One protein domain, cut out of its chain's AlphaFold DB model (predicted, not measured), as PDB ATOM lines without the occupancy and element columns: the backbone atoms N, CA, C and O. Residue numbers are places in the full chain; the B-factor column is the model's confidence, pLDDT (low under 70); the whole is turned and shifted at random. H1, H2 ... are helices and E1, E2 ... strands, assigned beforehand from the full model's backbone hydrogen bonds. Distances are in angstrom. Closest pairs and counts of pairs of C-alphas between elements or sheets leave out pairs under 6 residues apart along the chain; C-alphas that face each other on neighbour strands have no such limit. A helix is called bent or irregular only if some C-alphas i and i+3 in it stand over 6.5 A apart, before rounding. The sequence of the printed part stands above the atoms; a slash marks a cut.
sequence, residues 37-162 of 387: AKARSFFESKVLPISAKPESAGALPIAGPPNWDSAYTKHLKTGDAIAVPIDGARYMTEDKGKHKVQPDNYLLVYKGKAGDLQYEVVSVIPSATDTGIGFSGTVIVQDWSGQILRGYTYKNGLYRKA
ATOM      1  N   ALA A  37      -7.081  -9.455  -7.766       98.00
ATOM      2  CA  ALA A  37      -8.076  -8.533  -8.320       98.00
ATOM      3  C   ALA A  37      -7.688  -8.023  -9.720       98.00
ATOM      4  O   ALA A  37      -8.519  -7.985 -10.628       98.00
ATOM      5  N   LYS A  38      -6.406  -7.684  -9.922       97.94
ATOM      6  CA  LYS A  38      -5.896  -7.240 -11.226       97.94
ATOM      7  C   LYS A  38      -5.903  -8.372 -12.255       97.94
ATOM      8  O   LYS A  38      -6.310  -8.150 -13.393       97.94
ATOM      9  N   ALA A  39      -5.497  -9.578 -11.854       98.19
ATOM     10  CA  ALA A  39      -5.541 -10.763 -12.709       98.19
ATOM     11  C   ALA A  39      -6.979 -11.119 -13.129       98.19
ATOM     12  O   ALA A  39      -7.220 -11.385 -14.307       98.19
ATOM     13  N   ARG A  40      -7.938 -11.042 -12.198       98.31
ATOM     14  CA  ARG A  40      -9.366 -11.274 -12.453       98.31
ATOM     15  C   ARG A  40      -9.947 -10.269 -13.436       98.31
ATOM     16  O   ARG A  40     -10.531 -10.667 -14.438       98.31
ATOM     17  N   SER A  41      -9.710  -8.979 -13.205       98.06
ATOM     18  CA  SER A  41     -10.177  -7.920 -14.104       98.06
ATOM     19  C   SER A  41      -9.601  -8.064 -15.519       98.06
ATOM     20  O   SER A  41     -10.317  -7.904 -16.510       98.06
ATOM     21  N   PHE A  42      -8.319  -8.428 -15.636       97.75
ATOM     22  CA  PHE A  42      -7.702  -8.742 -16.925       97.75
ATOM     23  C   PHE A  42      -8.375  -9.937 -17.607       97.75
ATOM     24  O   PHE A  42      -8.724  -9.850 -18.784       97.75
ATOM     25  N   PHE A  43      -8.602 -11.026 -16.873       97.00
ATOM     26  CA  PHE A  43      -9.261 -12.209 -17.411       97.00
ATOM     27  C   PHE A  43     -10.674 -11.897 -17.916       97.00
ATOM     28  O   PHE A  43     -10.979 -12.162 -19.076       97.00
ATOM     29  N   GLU A  44     -11.511 -11.276 -17.087       96.56
ATOM     30  CA  GLU A  44     -12.906 -10.966 -17.420       96.56
ATOM     31  C   GLU A  44     -13.020 -10.016 -18.624       96.56
ATOM     32  O   GLU A  44     -13.903 -10.184 -19.463       96.56
ATOM     33  N   SER A  45     -12.107  -9.047 -18.752       97.06
ATOM     34  CA  SER A  45     -12.166  -8.038 -19.821       97.06
ATOM     35  C   SER A  45     -11.462  -8.434 -21.122       97.06
ATOM     36  O   SER A  45     -11.840  -7.936 -22.186       97.06
ATOM     37  N   LYS A  46     -10.418  -9.273 -21.066       96.69
ATOM     38  CA  LYS A  46      -9.570  -9.597 -22.230       96.69
ATOM     39  C   LYS A  46      -9.592 -11.063 -22.631       96.69
ATOM     40  O   LYS A  46      -9.473 -11.339 -23.818       96.69
ATOM     41  N   VAL A  47      -9.720 -11.979 -21.675       94.88
ATOM     42  CA  VAL A  47      -9.561 -13.421 -21.914       94.88
ATOM     43  C   VAL A  47     -10.910 -14.105 -22.088       94.88
ATOM     44  O   VAL A  47     -11.110 -14.814 -23.065       94.88
ATOM     45  N   LEU A  48     -11.861 -13.840 -21.193       92.81
ATOM     46  CA  LEU A  48     -13.201 -14.421 -21.234       92.81
ATOM     47  C   LEU A  48     -13.954 -14.161 -22.559       92.81
ATOM     48  O   LEU A  48     -14.618 -15.083 -23.033       92.81
ATOM     49  N   PRO A  49     -13.838 -12.980 -23.209       92.38
ATOM     50  CA  PRO A  49     -14.474 -12.738 -24.508       92.38
ATOM     51  C   PRO A  49     -13.869 -13.540 -25.668       92.38
ATOM     52  O   PRO A  49     -14.471 -13.604 -26.743       92.38
ATOM     53  N   ILE A  50     -12.685 -14.137 -25.489       87.19
ATOM     54  CA  ILE A  50     -12.096 -15.061 -26.457       87.19
ATOM     55  C   ILE A  50     -12.923 -16.341 -26.366       87.19
ATOM     56  O   ILE A  50     -12.627 -17.239 -25.582       87.19
ATOM     57  N   SER A  51     -14.021 -16.385 -27.126       65.31
ATOM     58  CA  SER A  51     -14.897 -17.550 -27.189       65.31
ATOM     59  C   SER A  51     -14.038 -18.776 -27.467       65.31
ATOM     60  O   SER A  51     -13.354 -18.822 -28.494       65.31
ATOM     61  N   ALA A  52     -14.089 -19.770 -26.578       61.84
ATOM     62  CA  ALA A  52     -13.597 -21.095 -26.902       61.84
ATOM     63  C   ALA A  52     -14.363 -21.534 -28.145       61.84
ATOM     64  O   ALA A  52     -15.569 -21.754 -28.080       61.84
ATOM     65  N   LYS A  53     -13.704 -21.516 -29.307       60.44
ATOM     66  CA  LYS A  53     -14.277 -22.076 -30.525       60.44
ATOM     67  C   LYS A  53     -14.197 -23.581 -30.320       60.44
ATOM     68  O   LYS A  53     -13.093 -24.111 -30.427       60.44
ATOM     69  N   PRO A  54     -15.304 -24.278 -30.018       54.22
ATOM     70  CA  PRO A  54     -15.250 -25.666 -29.557       54.22
ATOM     71  C   PRO A  54     -14.801 -26.653 -30.647       54.22
ATOM     72  O   PRO A  54     -14.795 -27.857 -30.422       54.22
ATOM     73  N   GLU A  55     -14.461 -26.163 -31.840       55.84
ATOM     74  CA  GLU A  55     -14.451 -26.946 -33.073       55.84
ATOM     75  C   GLU A  55     -13.110 -26.938 -33.810       55.84
ATOM     76  O   GLU A  55     -12.999 -27.555 -34.869       55.84
ATOM     77  N   SER A  56     -12.062 -26.279 -33.297       62.97
ATOM     78  CA  SER A  56     -10.749 -26.479 -33.915       62.97
ATOM     79  C   SER A  56     -10.285 -27.898 -33.602       62.97
ATOM     80  O   SER A  56     -10.001 -28.215 -32.444       62.97
ATOM     81  N   ALA A  57     -10.213 -28.745 -34.630       66.50
ATOM     82  CA  ALA A  57      -9.598 -30.061 -34.548       66.50
ATOM     83  C   ALA A  57      -8.231 -29.930 -33.853       66.50
ATOM     84  O   ALA A  57      -7.326 -29.287 -34.383       66.50
ATOM     85  N   GLY A  58      -8.111 -30.465 -32.634       70.75
ATOM     86  CA  GLY A  58      -6.902 -30.334 -31.815       70.75
ATOM     87  C   GLY A  58      -7.026 -29.497 -30.535       70.75
ATOM     88  O   GLY A  58      -6.059 -29.450 -29.777       70.75
ATOM     89  N   ALA A  59      -8.165 -28.848 -30.267       80.50
ATOM     90  CA  ALA A  59      -8.376 -28.144 -29.000       80.50
ATOM     91  C   ALA A  59      -8.780 -29.100 -27.868       80.50
ATOM     92  O   ALA A  59      -9.615 -29.988 -28.050       80.50
ATOM     93  N   LEU A  60      -8.210 -28.887 -26.681       80.81
ATOM     94  CA  LEU A  60      -8.626 -29.549 -25.446       80.81
ATOM     95  C   LEU A  60      -9.623 -28.657 -24.695       80.81
ATOM     96  O   LEU A  60      -9.235 -27.569 -24.250       80.81
ATOM     97  N   PRO A  61     -10.878 -29.101 -24.490       82.19
ATOM     98  CA  PRO A  61     -11.882 -28.296 -23.808       82.19
ATOM     99  C   PRO A  61     -11.435 -27.978 -22.380       82.19
ATOM    100  O   PRO A  61     -10.920 -28.837 -21.657       82.19
ATOM    101  N   ILE A  62     -11.612 -26.729 -21.959       85.25
ATOM    102  CA  ILE A  62     -11.328 -26.308 -20.585       85.25
ATOM    103  C   ILE A  62     -12.388 -26.917 -19.673       85.25
ATOM    104  O   ILE A  62     -13.576 -26.848 -19.970       85.25
ATOM    105  N   ALA A  63     -11.938 -27.558 -18.594       79.88
ATOM    106  CA  ALA A  63     -12.774 -28.455 -17.802       79.88
ATOM    107  C   ALA A  63     -13.871 -27.736 -16.988       79.88
ATOM    108  O   ALA A  63     -14.847 -28.375 -16.604       79.88
ATOM    109  N   GLY A  64     -13.747 -26.419 -16.787       87.56
ATOM    110  CA  GLY A  64     -14.721 -25.617 -16.054       87.56
ATOM    111  C   GLY A  64     -14.307 -24.150 -15.886       87.56
ATOM    112  O   GLY A  64     -13.354 -23.691 -16.525       87.56
ATOM    113  N   PRO A  65     -15.041 -23.386 -15.058       92.06
ATOM    114  CA  PRO A  65     -14.713 -21.999 -14.744       92.06
ATOM    115  C   PRO A  65     -13.524 -21.892 -13.765       92.06
ATOM    116  O   PRO A  65     -13.270 -22.816 -12.992       92.06
ATOM    117  N   PRO A  66     -12.799 -20.758 -13.758       95.56
ATOM    118  CA  PRO A  66     -11.749 -20.500 -12.777       95.56
ATOM    119  C   PRO A  66     -12.334 -20.181 -11.388       95.56
ATOM    120  O   PRO A  66     -13.223 -19.339 -11.255       95.56
ATOM    121  N   ASN A  67     -11.781 -20.802 -10.346       96.94
ATOM    122  CA  ASN A  67     -12.115 -20.576  -8.941       96.94
ATOM    123  C   ASN A  67     -11.211 -19.483  -8.338       96.94
ATOM    124  O   ASN A  67     -10.159 -19.757  -7.756       96.94
ATOM    125  N   TRP A  68     -11.622 -18.223  -8.507       97.25
ATOM    126  CA  TRP A  68     -10.865 -17.046  -8.060       97.25
ATOM    127  C   TRP A  68     -10.660 -16.958  -6.547       97.25
ATOM    128  O   TRP A  68      -9.671 -16.367  -6.117       97.25
ATOM    129  N   ASP A  69     -11.546 -17.554  -5.752       97.12
ATOM    130  CA  ASP A  69     -11.444 -17.542  -4.287       97.12
ATOM    131  C   ASP A  69     -10.319 -18.461  -3.788       97.12
ATOM    132  O   ASP A  69      -9.787 -18.267  -2.698       97.12
ATOM    133  N   SER A  70      -9.909 -19.424  -4.621       96.69
ATOM    134  CA  SER A  70      -8.786 -20.335  -4.370       96.69
ATOM    135  C   SER A  70      -7.509 -19.926  -5.115       96.69
ATOM    136  O   SER A  70      -6.591 -20.733  -5.274       96.69
ATOM    137  N   ALA A  71      -7.442 -18.688  -5.617       97.94
ATOM    138  CA  ALA A  71      -6.268 -18.187  -6.317       97.94
ATOM    139  C   ALA A  71      -5.067 -18.024  -5.372       97.94
ATOM    140  O   ALA A  71      -5.201 -17.566  -4.238       97.94
ATOM    141  N   TYR A  72      -3.873 -18.338  -5.865       97.94
ATOM    142  CA  TYR A  72      -2.629 -18.241  -5.103       97.94
ATOM    143  C   TYR A  72      -1.481 -17.689  -5.950       97.94
ATOM    144  O   TYR A  72      -1.474 -17.783  -7.180       97.94
ATOM    145  N   THR A  73      -0.484 -17.103  -5.287       97.69
ATOM    146  CA  THR A  73       0.721 -16.605  -5.955       97.69
ATOM    147  C   THR A  73       1.685 -17.753  -6.232       97.69
ATOM    148  O   THR A  73       2.005 -18.547  -5.349       97.69
ATOM    149  N   LYS A  74       2.188 -17.825  -7.463       96.38
ATOM    150  CA  LYS A  74       3.188 -18.789  -7.916       96.38
ATOM    151  C   LYS A  74       4.423 -18.046  -8.412       96.38
ATOM    152  O   LYS A  74       4.340 -17.240  -9.333       96.38
ATOM    153  N   HIS A  75       5.578 -18.341  -7.825       94.94
ATOM    154  CA  HIS A  75       6.844 -17.732  -8.228       94.94
ATOM    155  C   HIS A  75       7.410 -18.445  -9.462       94.94
ATOM    156  O   HIS A  75       7.751 -19.629  -9.411       94.94
ATOM    157  N   LEU A  76       7.509 -17.730 -10.581       92.00
ATOM    158  CA  LEU A  76       8.142 -18.209 -11.808       92.00
ATOM    159  C   LEU A  76       9.532 -17.584 -11.954       92.00
ATOM    160  O   LEU A  76       9.839 -16.544 -11.377       92.00
ATOM    161  N   LYS A  77      10.368 -18.155 -12.829       88.69
ATOM    162  CA  LYS A  77      11.661 -17.540 -13.193       88.69
ATOM    163  C   LYS A  77      11.508 -16.144 -13.814       88.69
ATOM    164  O   LYS A  77      12.456 -15.370 -13.810       88.69
ATOM    165  N   THR A  78      10.341 -15.847 -14.381       88.19
ATOM    166  CA  THR A  78      10.006 -14.561 -15.009       88.19
ATOM    167  C   THR A  78       9.372 -13.556 -14.046       88.19
ATOM    168  O   THR A  78       9.119 -12.431 -14.460       88.19
ATOM    169  N   GLY A  79       9.119 -13.944 -12.792       92.50
ATOM    170  CA  GLY A  79       8.435 -13.132 -11.787       92.50
ATOM    171  C   GLY A  79       7.210 -13.832 -11.203       92.50
ATOM    172  O   GLY A  79       6.969 -15.015 -11.450       92.50
ATOM    173  N   ASP A  80       6.437 -13.088 -10.423       95.56
ATOM    174  CA  ASP A  80       5.240 -13.608  -9.768       95.56
ATOM    175  C   ASP A  80       4.084 -13.774 -10.760       95.56
ATOM    176  O   ASP A  80       3.849 -12.937 -11.640       95.56
ATOM    177  N   ALA A  81       3.347 -14.864 -10.589       97.62
ATOM    178  CA  ALA A  81       2.135 -15.183 -11.319       97.62
ATOM    179  C   ALA A  81       0.991 -15.456 -10.344       97.62
ATOM    180  O   ALA A  81       1.215 -15.906  -9.223       97.62
ATOM    181  N   ILE A  82      -0.240 -15.232 -10.789       98.38
ATOM    182  CA  ILE A  82      -1.443 -15.659 -10.079       98.38
ATOM    183  C   ILE A  82      -1.936 -16.939 -10.742       98.38
ATOM    184  O   ILE A  82      -2.269 -16.936 -11.928       98.38
ATOM    185  N   ALA A  83      -1.947 -18.028  -9.982       98.25
ATOM    186  CA  ALA A  83      -2.516 -19.303 -10.384       98.25
ATOM    187  C   ALA A  83      -3.926 -19.432  -9.799       98.25
ATOM    188  O   ALA A  83      -4.134 -19.195  -8.611       98.25
ATOM    189  N   VAL A  84      -4.889 -19.800 -10.636       97.88
ATOM    190  CA  VAL A  84      -6.308 -19.894 -10.291       97.88
ATOM    191  C   VAL A  84      -6.789 -21.295 -10.647       97.88
ATOM    192  O   VAL A  84      -6.809 -21.619 -11.838       97.88
ATOM    193  N   PRO A  85      -7.139 -22.141  -9.667       97.19
ATOM    194  CA  PRO A  85      -7.640 -23.484  -9.936       97.19
ATOM    195  C   PRO A  85      -8.837 -23.475 -10.894       97.19
ATOM    196  O   PRO A  85      -9.653 -22.553 -10.869       97.19
ATOM    197  N   ILE A  86      -8.932 -24.493 -11.747       94.75
ATOM    198  CA  ILE A  86     -10.071 -24.723 -12.637       94.75
ATOM    199  C   ILE A  86     -10.654 -26.087 -12.293       94.75
ATOM    200  O   ILE A  86      -9.981 -27.109 -12.446       94.75
ATOM    201  N   ASP A  87     -11.914 -26.103 -11.876       86.00
ATOM    202  CA  ASP A  87     -12.595 -27.345 -11.537       86.00
ATOM    203  C   ASP A  87     -12.945 -28.131 -12.805       86.00
ATOM    204  O   ASP A  87     -13.387 -27.569 -13.806       86.00
ATOM    205  N   GLY A  88     -12.755 -29.450 -12.762       75.62
ATOM    206  CA  GLY A  88     -13.268 -30.362 -13.778       75.62
ATOM    207  C   GLY A  88     -12.389 -31.591 -13.996       75.62
ATOM    208  O   GLY A  88     -11.167 -31.506 -14.125       75.62
ATOM    209  N   ALA A  89     -13.032 -32.757 -14.048       67.81
ATOM    210  CA  ALA A  89     -12.373 -34.014 -14.375       67.81
ATOM    211  C   ALA A  89     -12.116 -34.113 -15.887       67.81
ATOM    212  O   ALA A  89     -12.891 -33.601 -16.696       67.81
ATOM    213  N   ARG A  90     -11.048 -34.815 -16.276       68.81
ATOM    214  CA  ARG A  90     -10.793 -35.180 -17.675       68.81
ATOM    215  C   ARG A  90     -10.591 -36.687 -17.785       68.81
ATOM    216  O   ARG A  90     -10.086 -37.332 -16.875       68.81
ATOM    217  N   TYR A  91     -10.981 -37.255 -18.914       62.19
ATOM    218  CA  TYR A  91     -10.662 -38.642 -19.231       62.19
ATOM    219  C   TYR A  91      -9.422 -38.669 -20.105       62.19
ATOM    220  O   TYR A  91      -9.290 -37.853 -21.021       62.19
ATOM    221  N   MET A  92      -8.513 -39.592 -19.813       64.50
ATOM    222  CA  MET A  92      -7.331 -39.808 -20.629       64.50
ATOM    223  C   MET A  92      -7.181 -41.288 -20.942       64.50
ATOM    224  O   MET A  92      -7.401 -42.158 -20.102       64.50
ATOM    225  N   THR A  93      -6.815 -41.561 -22.185       57.69
ATOM    226  CA  THR A  93      -6.495 -42.910 -22.632       57.69
ATOM    227  C   THR A  93      -4.983 -42.987 -22.751       57.69
ATOM    228  O   THR A  93      -4.404 -42.361 -23.640       57.69
ATOM    229  N   GLU A  94      -4.343 -43.718 -21.846       58.03
ATOM    230  CA  GLU A  94      -2.932 -44.093 -21.962       58.03
ATOM    231  C   GLU A  94      -2.916 -45.581 -22.347       58.03
ATOM    232  O   GLU A  94      -3.627 -46.389 -21.750       58.03
ATOM    233  N   ASP A  95      -2.209 -45.940 -23.423       54.09
ATOM    234  CA  ASP A  95      -1.939 -47.329 -23.826       54.09
ATOM    235  C   ASP A  95      -3.137 -48.304 -23.809       54.09
ATOM    236  O   ASP A  95      -3.125 -49.338 -23.145       54.09
ATOM    237  N   LYS A  96      -4.173 -48.011 -24.611       55.25
ATOM    238  CA  LYS A  96      -5.380 -48.853 -24.809       55.25
ATOM    239  C   LYS A  96      -6.275 -49.028 -23.569       55.25
ATOM    240  O   LYS A  96      -7.318 -49.671 -23.684       55.25
ATOM    241  N   GLY A  97      -5.926 -48.435 -22.425       59.53
ATOM    242  CA  GLY A  97      -6.755 -48.364 -21.224       59.53
ATOM    243  C   GLY A  97      -7.359 -46.972 -21.041       59.53
ATOM    244  O   GLY A  97      -6.674 -45.960 -21.187       59.53
ATOM    245  N   LYS A  98      -8.655 -46.896 -20.722       61.34
ATOM    246  CA  LYS A  98      -9.285 -45.641 -20.291       61.34
ATOM    247  C   LYS A  98      -9.045 -45.479 -18.796       61.34
ATOM    248  O   LYS A  98      -9.612 -46.231 -18.006       61.34
ATOM    249  N   HIS A  99      -8.243 -44.494 -18.408       64.19
ATOM    250  CA  HIS A  99      -8.058 -44.145 -17.006       64.19
ATOM    251  C   HIS A  99      -8.650 -42.762 -16.748       64.19
ATOM    252  O   HIS A  99      -8.376 -41.783 -17.447       64.19
ATOM    253  N   LYS A 100      -9.501 -42.673 -15.726       66.31
ATOM    254  CA  LYS A 100      -9.959 -41.381 -15.229       66.31
ATOM    255  C   LYS A 100      -8.802 -40.760 -14.460       66.31
ATOM    256  O   LYS A 100      -8.407 -41.280 -13.421       66.31
ATOM    257  N   VAL A 101      -8.262 -39.667 -14.982       71.06
ATOM    258  CA  VAL A 101      -7.233 -38.889 -14.295       71.06
ATOM    259  C   VAL A 101      -7.876 -37.582 -13.871       71.06
ATOM    260  O   VAL A 101      -8.587 -36.953 -14.646       71.06
ATOM    261  N   GLN A 102      -7.663 -37.168 -12.632       79.12
ATOM    262  CA  GLN A 102      -8.061 -35.838 -12.198       79.12
ATOM    263  C   GLN A 102      -6.851 -34.918 -12.376       79.12
ATOM    264  O   GLN A 102      -5.962 -34.942 -11.529       79.12
ATOM    265  N   PRO A 103      -6.740 -34.188 -13.502       83.00
ATOM    266  CA  PRO A 103      -5.630 -33.266 -13.686       83.00
ATOM    267  C   PRO A 103      -5.753 -32.080 -12.733       83.00
ATOM    268  O   PRO A 103      -6.849 -31.558 -12.518       83.00
ATOM    269  N   ASP A 104      -4.611 -31.588 -12.268       90.81
ATOM    270  CA  ASP A 104      -4.534 -30.286 -11.618       90.81
ATOM    271  C   ASP A 104      -4.534 -29.213 -12.708       90.81
ATOM    272  O   ASP A 104      -3.509 -28.917 -13.337       90.81
ATOM    273  N   ASN A 105      -5.718 -28.660 -12.975       93.88
ATOM    274  CA  ASN A 105      -5.903 -27.582 -13.935       93.88
ATOM    275  C   ASN A 105      -5.881 -26.230 -13.227       93.88
ATOM    276  O   ASN A 105      -6.553 -26.033 -12.214       93.88
ATOM    277  N   TYR A 106      -5.172 -25.264 -13.797       96.75
ATOM    278  CA  TYR A 106      -5.237 -23.883 -13.334       96.75
ATOM    279  C   TYR A 106      -4.991 -22.891 -14.470       96.75
ATOM    280  O   TYR A 106      -4.195 -23.124 -15.379       96.75
ATOM    281  N   LEU A 107      -5.667 -21.750 -14.391       97.31
ATOM    282  CA  LEU A 107      -5.355 -20.558 -15.166       97.31
ATOM    283  C   LEU A 107      -4.167 -19.857 -14.507       97.31
ATOM    284  O   LEU A 107      -4.176 -19.591 -13.310       97.31
ATOM    285  N   LEU A 108      -3.155 -19.524 -15.290       98.19
ATOM    286  CA  LEU A 108      -1.979 -18.789 -14.861       98.19
ATOM    287  C   LEU A 108      -1.989 -17.414 -15.523       98.19
ATOM    288  O   LEU A 108      -1.947 -17.328 -16.746       98.19
ATOM    289  N   VAL A 109      -2.010 -16.344 -14.730       98.31
ATOM    290  CA  VAL A 109      -1.898 -14.956 -15.205       98.31
ATOM    291  C   VAL A 109      -0.595 -14.361 -14.689       98.31
ATOM    292  O   VAL A 109      -0.311 -14.430 -13.495       98.31
ATOM    293  N   TYR A 110       0.214 -13.774 -15.567       97.62
ATOM    294  CA  TYR A 110       1.539 -13.263 -15.204       97.62
ATOM    295  C   TYR A 110       1.948 -12.060 -16.055       97.62
ATOM    296  O   TYR A 110       1.387 -11.825 -17.123       97.62
ATOM    297  N   LYS A 111       2.935 -11.283 -15.592       96.38
ATOM    298  CA  LYS A 111       3.528 -10.190 -16.380       96.38
ATOM    299  C   LYS A 111       4.616 -10.739 -17.303       96.38
ATOM    300  O   LYS A 111       5.561 -11.385 -16.852       96.38
ATOM    301  N   GLY A 112       4.486 -10.488 -18.601       93.81
ATOM    302  CA  GLY A 112       5.510 -10.804 -19.590       93.81
ATOM    303  C   GLY A 112       6.716  -9.863 -19.500       93.81
ATOM    304  O   GLY A 112       6.712  -8.873 -18.771       93.81
ATOM    305  N   LYS A 113       7.752 -10.130 -20.307       90.81
ATOM    306  CA  LYS A 113       8.974  -9.299 -20.354       90.81
ATOM    307  C   LYS A 113       8.710  -7.835 -20.735       90.81
ATOM    308  O   LYS A 113       9.469  -6.967 -20.329       90.81
ATOM    309  N   ALA A 114       7.654  -7.578 -21.510       91.69
ATOM    310  CA  ALA A 114       7.232  -6.236 -21.916       91.69
ATOM    311  C   ALA A 114       6.383  -5.510 -20.851       91.69
ATOM    312  O   ALA A 114       6.038  -4.349 -21.034       91.69
ATOM    313  N   GLY A 115       6.038  -6.178 -19.744       91.38
ATOM    314  CA  GLY A 115       5.148  -5.655 -18.702       91.38
ATOM    315  C   GLY A 115       3.664  -5.972 -18.920       91.38
ATOM    316  O   GLY A 115       2.890  -5.882 -17.966       91.38
ATOM    317  N   ASP A 116       3.278  -6.401 -20.123       95.44
ATOM    318  CA  ASP A 116       1.903  -6.798 -20.440       95.44
ATOM    319  C   ASP A 116       1.490  -8.078 -19.708       95.44
ATOM    320  O   ASP A 116       2.294  -8.997 -19.528       95.44
ATOM    321  N   LEU A 117       0.214  -8.160 -19.324       97.25
ATOM    322  CA  LEU A 117      -0.350  -9.377 -18.747       97.25
ATOM    323  C   LEU A 117      -0.542 -10.444 -19.825       97.25
ATOM    324  O   LEU A 117      -1.047 -10.177 -20.914       97.25
ATOM    325  N   GLN A 118      -0.130 -11.656 -19.489       97.25
ATOM    326  CA  GLN A 118      -0.260 -12.867 -20.287       97.25
ATOM    327  C   GLN A 118      -1.101 -13.873 -19.507       97.25
ATOM    328  O   GLN A 118      -1.194 -13.793 -18.278       97.25
ATOM    329  N   TYR A 119      -1.697 -14.824 -20.220       97.50
ATOM    330  CA  TYR A 119      -2.429 -15.922 -19.609       97.50
ATOM    331  C   TYR A 119      -2.097 -17.247 -20.286       97.50
ATOM    332  O   TYR A 119      -1.857 -17.301 -21.491       97.50
ATOM    333  N   GLU A 120      -2.113 -18.315 -19.501       97.19
ATOM    334  CA  GLU A 120      -1.954 -19.691 -19.960       97.19
ATOM    335  C   GLU A 120      -2.840 -20.589 -19.096       97.19
ATOM    336  O   GLU A 120      -2.931 -20.393 -17.887       97.19
ATOM    337  N   VAL A 121      -3.498 -21.579 -19.686       95.50
ATOM    338  CA  VAL A 121      -4.165 -22.643 -18.934       95.50
ATOM    339  C   VAL A 121      -3.205 -23.815 -18.870       95.50
ATOM    340  O   VAL A 121      -2.722 -24.296 -19.895       95.50
ATOM    341  N   VAL A 122      -2.902 -24.252 -17.655       95.75
ATOM    342  CA  VAL A 122      -1.948 -25.321 -17.395       95.75
ATOM    343  C   VAL A 122      -2.702 -26.516 -16.840       95.75
ATOM    344  O   VAL A 122      -3.390 -26.401 -15.829       95.75
ATOM    345  N   SER A 123      -2.546 -27.661 -17.493       93.75
ATOM    346  CA  SER A 123      -3.045 -28.949 -17.021       93.75
ATOM    347  C   SER A 123      -1.864 -29.822 -16.639       93.75
ATOM    348  O   SER A 123      -1.019 -30.125 -17.484       93.75
ATOM    349  N   VAL A 124      -1.805 -30.224 -15.375       93.00
ATOM    350  CA  VAL A 124      -0.789 -31.140 -14.855       93.00
ATOM    351  C   VAL A 124      -1.436 -32.506 -14.666       93.00
ATOM    352  O   VAL A 124      -2.384 -32.658 -13.903       93.00
ATOM    353  N   ILE A 125      -0.948 -33.491 -15.410       90.88
ATOM    354  CA  ILE A 125      -1.500 -34.842 -15.470       90.88
ATOM    355  C   ILE A 125      -0.439 -35.795 -14.915       90.88
ATOM    356  O   ILE A 125       0.593 -35.968 -15.570       90.88
ATOM    357  N   PRO A 126      -0.644 -36.405 -13.737       90.56
ATOM    358  CA  PRO A 126       0.284 -37.405 -13.222       90.56
ATOM    359  C   PRO A 126       0.298 -38.644 -14.125       90.56
ATOM    360  O   PRO A 126      -0.726 -39.050 -14.671       90.56
ATOM    361  N   SER A 127       1.477 -39.239 -14.300       88.19
ATOM    362  CA  SER A 127       1.633 -40.532 -14.973       88.19
ATOM    363  C   SER A 127       1.021 -41.641 -14.121       88.19
ATOM    364  O   SER A 127       1.070 -41.555 -12.896       88.19
ATOM    365  N   ALA A 128       0.552 -42.729 -14.736       84.50
ATOM    366  CA  ALA A 128       0.052 -43.891 -13.989       84.50
ATOM    367  C   ALA A 128       1.091 -44.492 -13.014       84.50
ATOM    368  O   ALA A 128       0.734 -45.152 -12.044       84.50
ATOM    369  N   THR A 129       2.383 -44.252 -13.262       83.81
ATOM    370  CA  THR A 129       3.498 -44.678 -12.405       83.81
ATOM    371  C   THR A 129       3.932 -43.630 -11.376       83.81
ATOM    372  O   THR A 129       4.970 -43.812 -10.740       83.81
ATOM    373  N   ASP A 130       3.222 -42.505 -11.252       85.12
ATOM    374  CA  ASP A 130       3.550 -41.480 -10.261       85.12
ATOM    375  C   ASP A 130       3.273 -42.014  -8.849       85.12
ATOM    376  O   ASP A 130       2.149 -42.378  -8.508       85.12
ATOM    377  N   THR A 131       4.319 -42.093  -8.029       85.44
ATOM    378  CA  THR A 131       4.236 -42.587  -6.647       85.44
ATOM    379  C   THR A 131       3.975 -41.463  -5.644       85.44
ATOM    380  O   THR A 131       3.895 -41.723  -4.444       85.44
ATOM    381  N   GLY A 132       3.910 -40.207  -6.105       83.81
ATOM    382  CA  GLY A 132       3.838 -39.011  -5.264       83.81
ATOM    383  C   GLY A 132       5.190 -38.585  -4.678       83.81
ATOM    384  O   GLY A 132       5.326 -37.457  -4.196       83.81
ATOM    385  N   ILE A 133       6.226 -39.431  -4.754       83.50
ATOM    386  CA  ILE A 133       7.597 -39.084  -4.354       83.50
ATOM    387  C   ILE A 133       8.290 -38.415  -5.544       83.50
ATOM    388  O   ILE A 133       9.098 -39.010  -6.257       83.50
ATOM    389  N   GLY A 134       7.941 -37.145  -5.741       83.94
ATOM    390  CA  GLY A 134       8.346 -36.354  -6.897       83.94
ATOM    391  C   GLY A 134       7.402 -36.576  -8.072       83.94
ATOM    392  O   GLY A 134       7.191 -37.701  -8.502       83.94
ATOM    393  N   PHE A 135       6.858 -35.481  -8.601       90.38
ATOM    394  CA  PHE A 135       5.941 -35.528  -9.735       90.38
ATOM    395  C   PHE A 135       6.566 -36.292 -10.915       90.38
ATOM    396  O   PHE A 135       7.738 -36.097 -11.252       90.38
ATOM    397  N   SER A 136       5.774 -37.133 -11.567       91.56
ATOM    398  CA  SER A 136       6.074 -37.699 -12.881       91.56
ATOM    399  C   SER A 136       4.804 -37.618 -13.701       91.56
ATOM    400  O   SER A 136       3.760 -38.073 -13.249       91.56
ATOM    401  N   GLY A 137       4.861 -37.044 -14.897       92.56
ATOM    402  CA  GLY A 137       3.647 -36.837 -15.672       92.56
ATOM    403  C   GLY A 137       3.808 -35.923 -16.869       92.56
ATOM    404  O   GLY A 137       4.915 -35.642 -17.334       92.56
ATOM    405  N   THR A 138       2.673 -35.450 -17.366       92.94
ATOM    406  CA  THR A 138       2.571 -34.571 -18.526       92.94
ATOM    407  C   THR A 138       2.018 -33.216 -18.103       92.94
ATOM    408  O   THR A 138       1.046 -33.130 -17.360       92.94
ATOM    409  N   VAL A 139       2.638 -32.142 -18.585       93.94
ATOM    410  CA  VAL A 139       2.162 -30.767 -18.423       93.94
ATOM    411  C   VAL A 139       1.762 -30.239 -19.787       93.94
ATOM    412  O   VAL A 139       2.586 -30.160 -20.702       93.94
ATOM    413  N   ILE A 140       0.498 -29.863 -19.915       93.56
ATOM    414  CA  ILE A 140      -0.066 -29.266 -21.123       93.56
ATOM    415  C   ILE A 140      -0.298 -27.792 -20.846       93.56
ATOM    416  O   ILE A 140      -0.892 -27.431 -19.834       93.56
ATOM    417  N   VAL A 141       0.181 -26.947 -21.749       95.19
ATOM    418  CA  VAL A 141      -0.038 -25.506 -21.717       95.19
ATOM    419  C   VAL A 141      -0.890 -25.150 -22.920       95.19
ATOM    420  O   VAL A 141      -0.484 -25.382 -24.060       95.19
ATOM    421  N   GLN A 142      -2.057 -24.584 -22.664       94.31
ATOM    422  CA  GLN A 142      -3.030 -24.197 -23.674       94.31
ATOM    423  C   GLN A 142      -3.477 -22.746 -23.469       94.31
ATOM    424  O   GLN A 142      -3.227 -22.141 -22.425       94.31
ATOM    425  N   ASP A 143      -4.124 -22.174 -24.474       94.62
ATOM    426  CA  ASP A 143      -4.838 -20.912 -24.311       94.62
ATOM    427  C   ASP A 143      -6.259 -21.141 -23.745       94.62
ATOM    428  O   ASP A 143      -6.661 -22.260 -23.415       94.62
ATOM    429  N   TRP A 144      -7.041 -20.064 -23.639       93.69
ATOM    430  CA  TRP A 144      -8.414 -20.105 -23.135       93.69
ATOM    431  C   TRP A 144      -9.394 -20.706 -24.158       93.69
ATOM    432  O   TRP A 144     -10.504 -21.097 -23.814       93.69
ATOM    433  N   SER A 145      -8.985 -20.814 -25.426       91.00
ATOM    434  CA  SER A 145      -9.783 -21.477 -26.453       91.00
ATOM    435  C   SER A 145      -9.606 -22.998 -26.456       91.00
ATOM    436  O   SER A 145     -10.413 -23.708 -27.051       91.00
ATOM    437  N   GLY A 146      -8.588 -23.499 -25.749       90.00
ATOM    438  CA  GLY A 146      -8.220 -24.909 -25.705       90.00
ATOM    439  C   GLY A 146      -7.098 -25.280 -26.674       90.00
ATOM    440  O   GLY A 146      -6.704 -26.445 -26.718       90.00
ATOM    441  N   GLN A 147      -6.556 -24.324 -27.432       89.81
ATOM    442  CA  GLN A 147      -5.443 -24.568 -28.341       89.81
ATOM    443  C   GLN A 147      -4.176 -24.881 -27.543       89.81
ATOM    444  O   GLN A 147      -3.720 -24.073 -26.732       89.81
ATOM    445  N   ILE A 148      -3.577 -26.046 -27.799       92.06
ATOM    446  CA  ILE A 148      -2.309 -26.433 -27.180       92.06
ATOM    447  C   ILE A 148      -1.204 -25.515 -27.702       92.06
ATOM    448  O   ILE A 148      -0.893 -25.498 -28.891       92.06
ATOM    449  N   LEU A 149      -0.581 -24.774 -26.790       93.25
ATOM    450  CA  LEU A 149       0.584 -23.946 -27.071       93.25
ATOM    451  C   LEU A 149       1.859 -24.783 -26.958       93.25
ATOM    452  O   LEU A 149       2.755 -24.680 -27.799       93.25
ATOM    453  N   ARG A 150       1.977 -25.572 -25.878       95.75
ATOM    454  CA  ARG A 150       3.185 -26.340 -25.530       95.75
ATOM    455  C   ARG A 150       2.838 -27.581 -24.709       95.75
ATOM    456  O   ARG A 150       1.885 -27.578 -23.937       95.75
ATOM    457  N   GLY A 151       3.668 -28.611 -24.830       93.50
ATOM    458  CA  GLY A 151       3.582 -29.835 -24.046       93.50
ATOM    459  C   GLY A 151       4.929 -30.221 -23.452       93.50
ATOM    460  O   GLY A 151       5.975 -30.021 -24.079       93.50
ATOM    461  N   TYR A 152       4.911 -30.771 -22.242       95.25
ATOM    462  CA  TYR A 152       6.102 -31.258 -21.559       95.25
ATOM    463  C   TYR A 152       5.828 -32.588 -20.870       95.25
ATOM    464  O   TYR A 152       4.781 -32.763 -20.259       95.25
ATOM    465  N   THR A 153       6.807 -33.481 -20.882       93.44
ATOM    466  CA  THR A 153       6.864 -34.627 -19.973       93.44
ATOM    467  C   THR A 153       7.856 -34.304 -18.868       93.44
ATOM    468  O   THR A 153       8.987 -33.892 -19.142       93.44
ATOM    469  N   TYR A 154       7.443 -34.482 -17.622       92.06
ATOM    470  CA  TYR A 154       8.301 -34.355 -16.460       92.06
ATOM    471  C   TYR A 154       8.583 -35.739 -15.887       92.06
ATOM    472  O   TYR A 154       7.660 -36.477 -15.556       92.06
ATOM    473  N   LYS A 155       9.862 -36.103 -15.799       91.25
ATOM    474  CA  LYS A 155      10.302 -37.384 -15.239       91.25
ATOM    475  C   LYS A 155      11.675 -37.212 -14.607       91.25
ATOM    476  O   LYS A 155      12.552 -36.592 -15.207       91.25
ATOM    477  N   ASN A 156      11.869 -37.771 -13.412       89.12
ATOM    478  CA  ASN A 156      13.140 -37.734 -12.678       89.12
ATOM    479  C   ASN A 156      13.698 -36.308 -12.493       89.12
ATOM    480  O   ASN A 156      14.885 -36.067 -12.710       89.12
ATOM    481  N   GLY A 157      12.840 -35.339 -12.158       87.38
ATOM    482  CA  GLY A 157      13.278 -33.958 -11.925       87.38
ATOM    483  C   GLY A 157      13.471 -33.104 -13.184       87.38
ATOM    484  O   GLY A 157      13.850 -31.939 -13.078       87.38
ATOM    485  N   LEU A 158      13.244 -33.657 -14.381       90.19
ATOM    486  CA  LEU A 158      13.568 -33.004 -15.651       90.19
ATOM    487  C   LEU A 158      12.336 -32.821 -16.531       90.19
ATOM    488  O   LEU A 158      11.588 -33.766 -16.775       90.19
ATOM    489  N   TYR A 159      12.187 -31.614 -17.081       89.81
ATOM    490  CA  TYR A 159      11.220 -31.317 -18.135       89.81
ATOM    491  C   TYR A 159      11.818 -31.625 -19.506       89.81
ATOM    492  O   TYR A 159      12.890 -31.128 -19.856       89.81
ATOM    493  N   ARG A 160      11.092 -32.396 -20.311       93.25
ATOM    494  CA  ARG A 160      11.366 -32.599 -21.734       93.25
ATOM    495  C   ARG A 160      10.183 -32.085 -22.530       93.25
ATOM    496  O   ARG A 160       9.045 -32.369 -22.176       93.25
ATOM    497  N   LYS A 161      10.441 -31.318 -23.587       93.44
ATOM    498  CA  LYS A 161       9.382 -30.914 -24.515       93.44
ATOM    499  C   LYS A 161       8.783 -32.176 -25.144       93.44
ATOM    500  O   LYS A 161       9.536 -33.067 -25.533       93.44
ATOM    501  N   ALA A 162       7.463 -32.233 -25.214       90.50
ATOM    502  CA  ALA A 162       6.717 -33.329 -25.811       90.50
ATOM    503  C   ALA A 162       5.792 -32.779 -26.896       90.50
ATOM    504  O   ALA A 162       5.167 -31.730 -26.715       90.50
TER     505      ALA A 162
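AT A GLANCE: This is residues 37 to 162 of the 387 residues of an uncharacterized protein of Chitinophaga sp. MD30 (UniProt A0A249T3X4). A long antiparallel sheet of seven strands, strongly twisted and curled like part of a barrel without closing, makes the body, with one helix, H1, packed across its strands E5 and E6 at one end of the domain. A small hairpin, E3 and E4, lies at the opposite end from H1, and a long stretch with no named element, residues 48 to 71, leads from the helix to the sheet's first strand. The printed part has 126 residues, with one named helix followed by nine named strands; the large sheet has the order E1 E2 E5 E6 E7 E8 E9, and the class is mostly strand. The whole is compact, with a radius of gyration of the C-alphas of 15.0 A and spans of 41 by 34 by 27 A.

IN THESE COORDINATES: H1 is residues 37 to 47, 14.5 A long, and begins at C-alpha 37 at (-8.076, -8.533, -8.320). It is neither bent nor irregular, but only just: C-alphas 44 and 47 are 6.1 A apart. E1 is residues 72 to 76, E2 residues 79 to 85, E3 residues 90 to 94 and E4 residues 97 to 101. E5 is residues 104 to 111, 22.2 A long. E6, residues 117 to 126, is the longest strand at 28.6 A and begins at C-alpha 117 at (-0.350, -9.377, -18.747). E7 is residues 137 to 142, E8 residues 148 to 155, 20.5 A long, and E9 residues 158 to 161, ending at C-alpha 161 at (9.382, -30.914, -24.515).

HOW THE PARTS SIT: H1 is on the large sheet in two layers, a helix on one face of a sheet, at a height over the sheet of 9.0 A. It lies over E5 and E6 and runs across the strands, at 84 degrees to E5 on the local plane; its closest C-alphas to E5 are those of Ala 39 and Val 109, 6.1 A apart. Every O i to N i+4 pair of H1 is within hydrogen-bond range. E1 and E2 form a hairpin, with N 74 and O 81 at 2.8 A, and E2 pairs with E5 through N 82 and O 109, 2.8 A. E5 to E9 form a meander, each strand the antiparallel neighbour of the one before: N 108 and O 120 are 2.7 A apart, N 123 and O 140 2.9 A, N 139 and O 152 2.8 A, N 153 and O 160 2.8 A. The edge strands are E1 and E9. In the hairpin of E3 and E4, N 99 and O 92 are 3.0 A apart. E4 runs on into E5 across a break of 2 residues, at 56 degrees.

THE WHOLE: The two C-alphas farthest apart, those of Lys 96 and Gly 115, are 44.9 A apart. The printed part has no cut. The link from H1 to E1, 24 residues, is long. The mean pLDDT of the printed part is 87.4, and residues 51 to 57 and 89 to 100 are under 70.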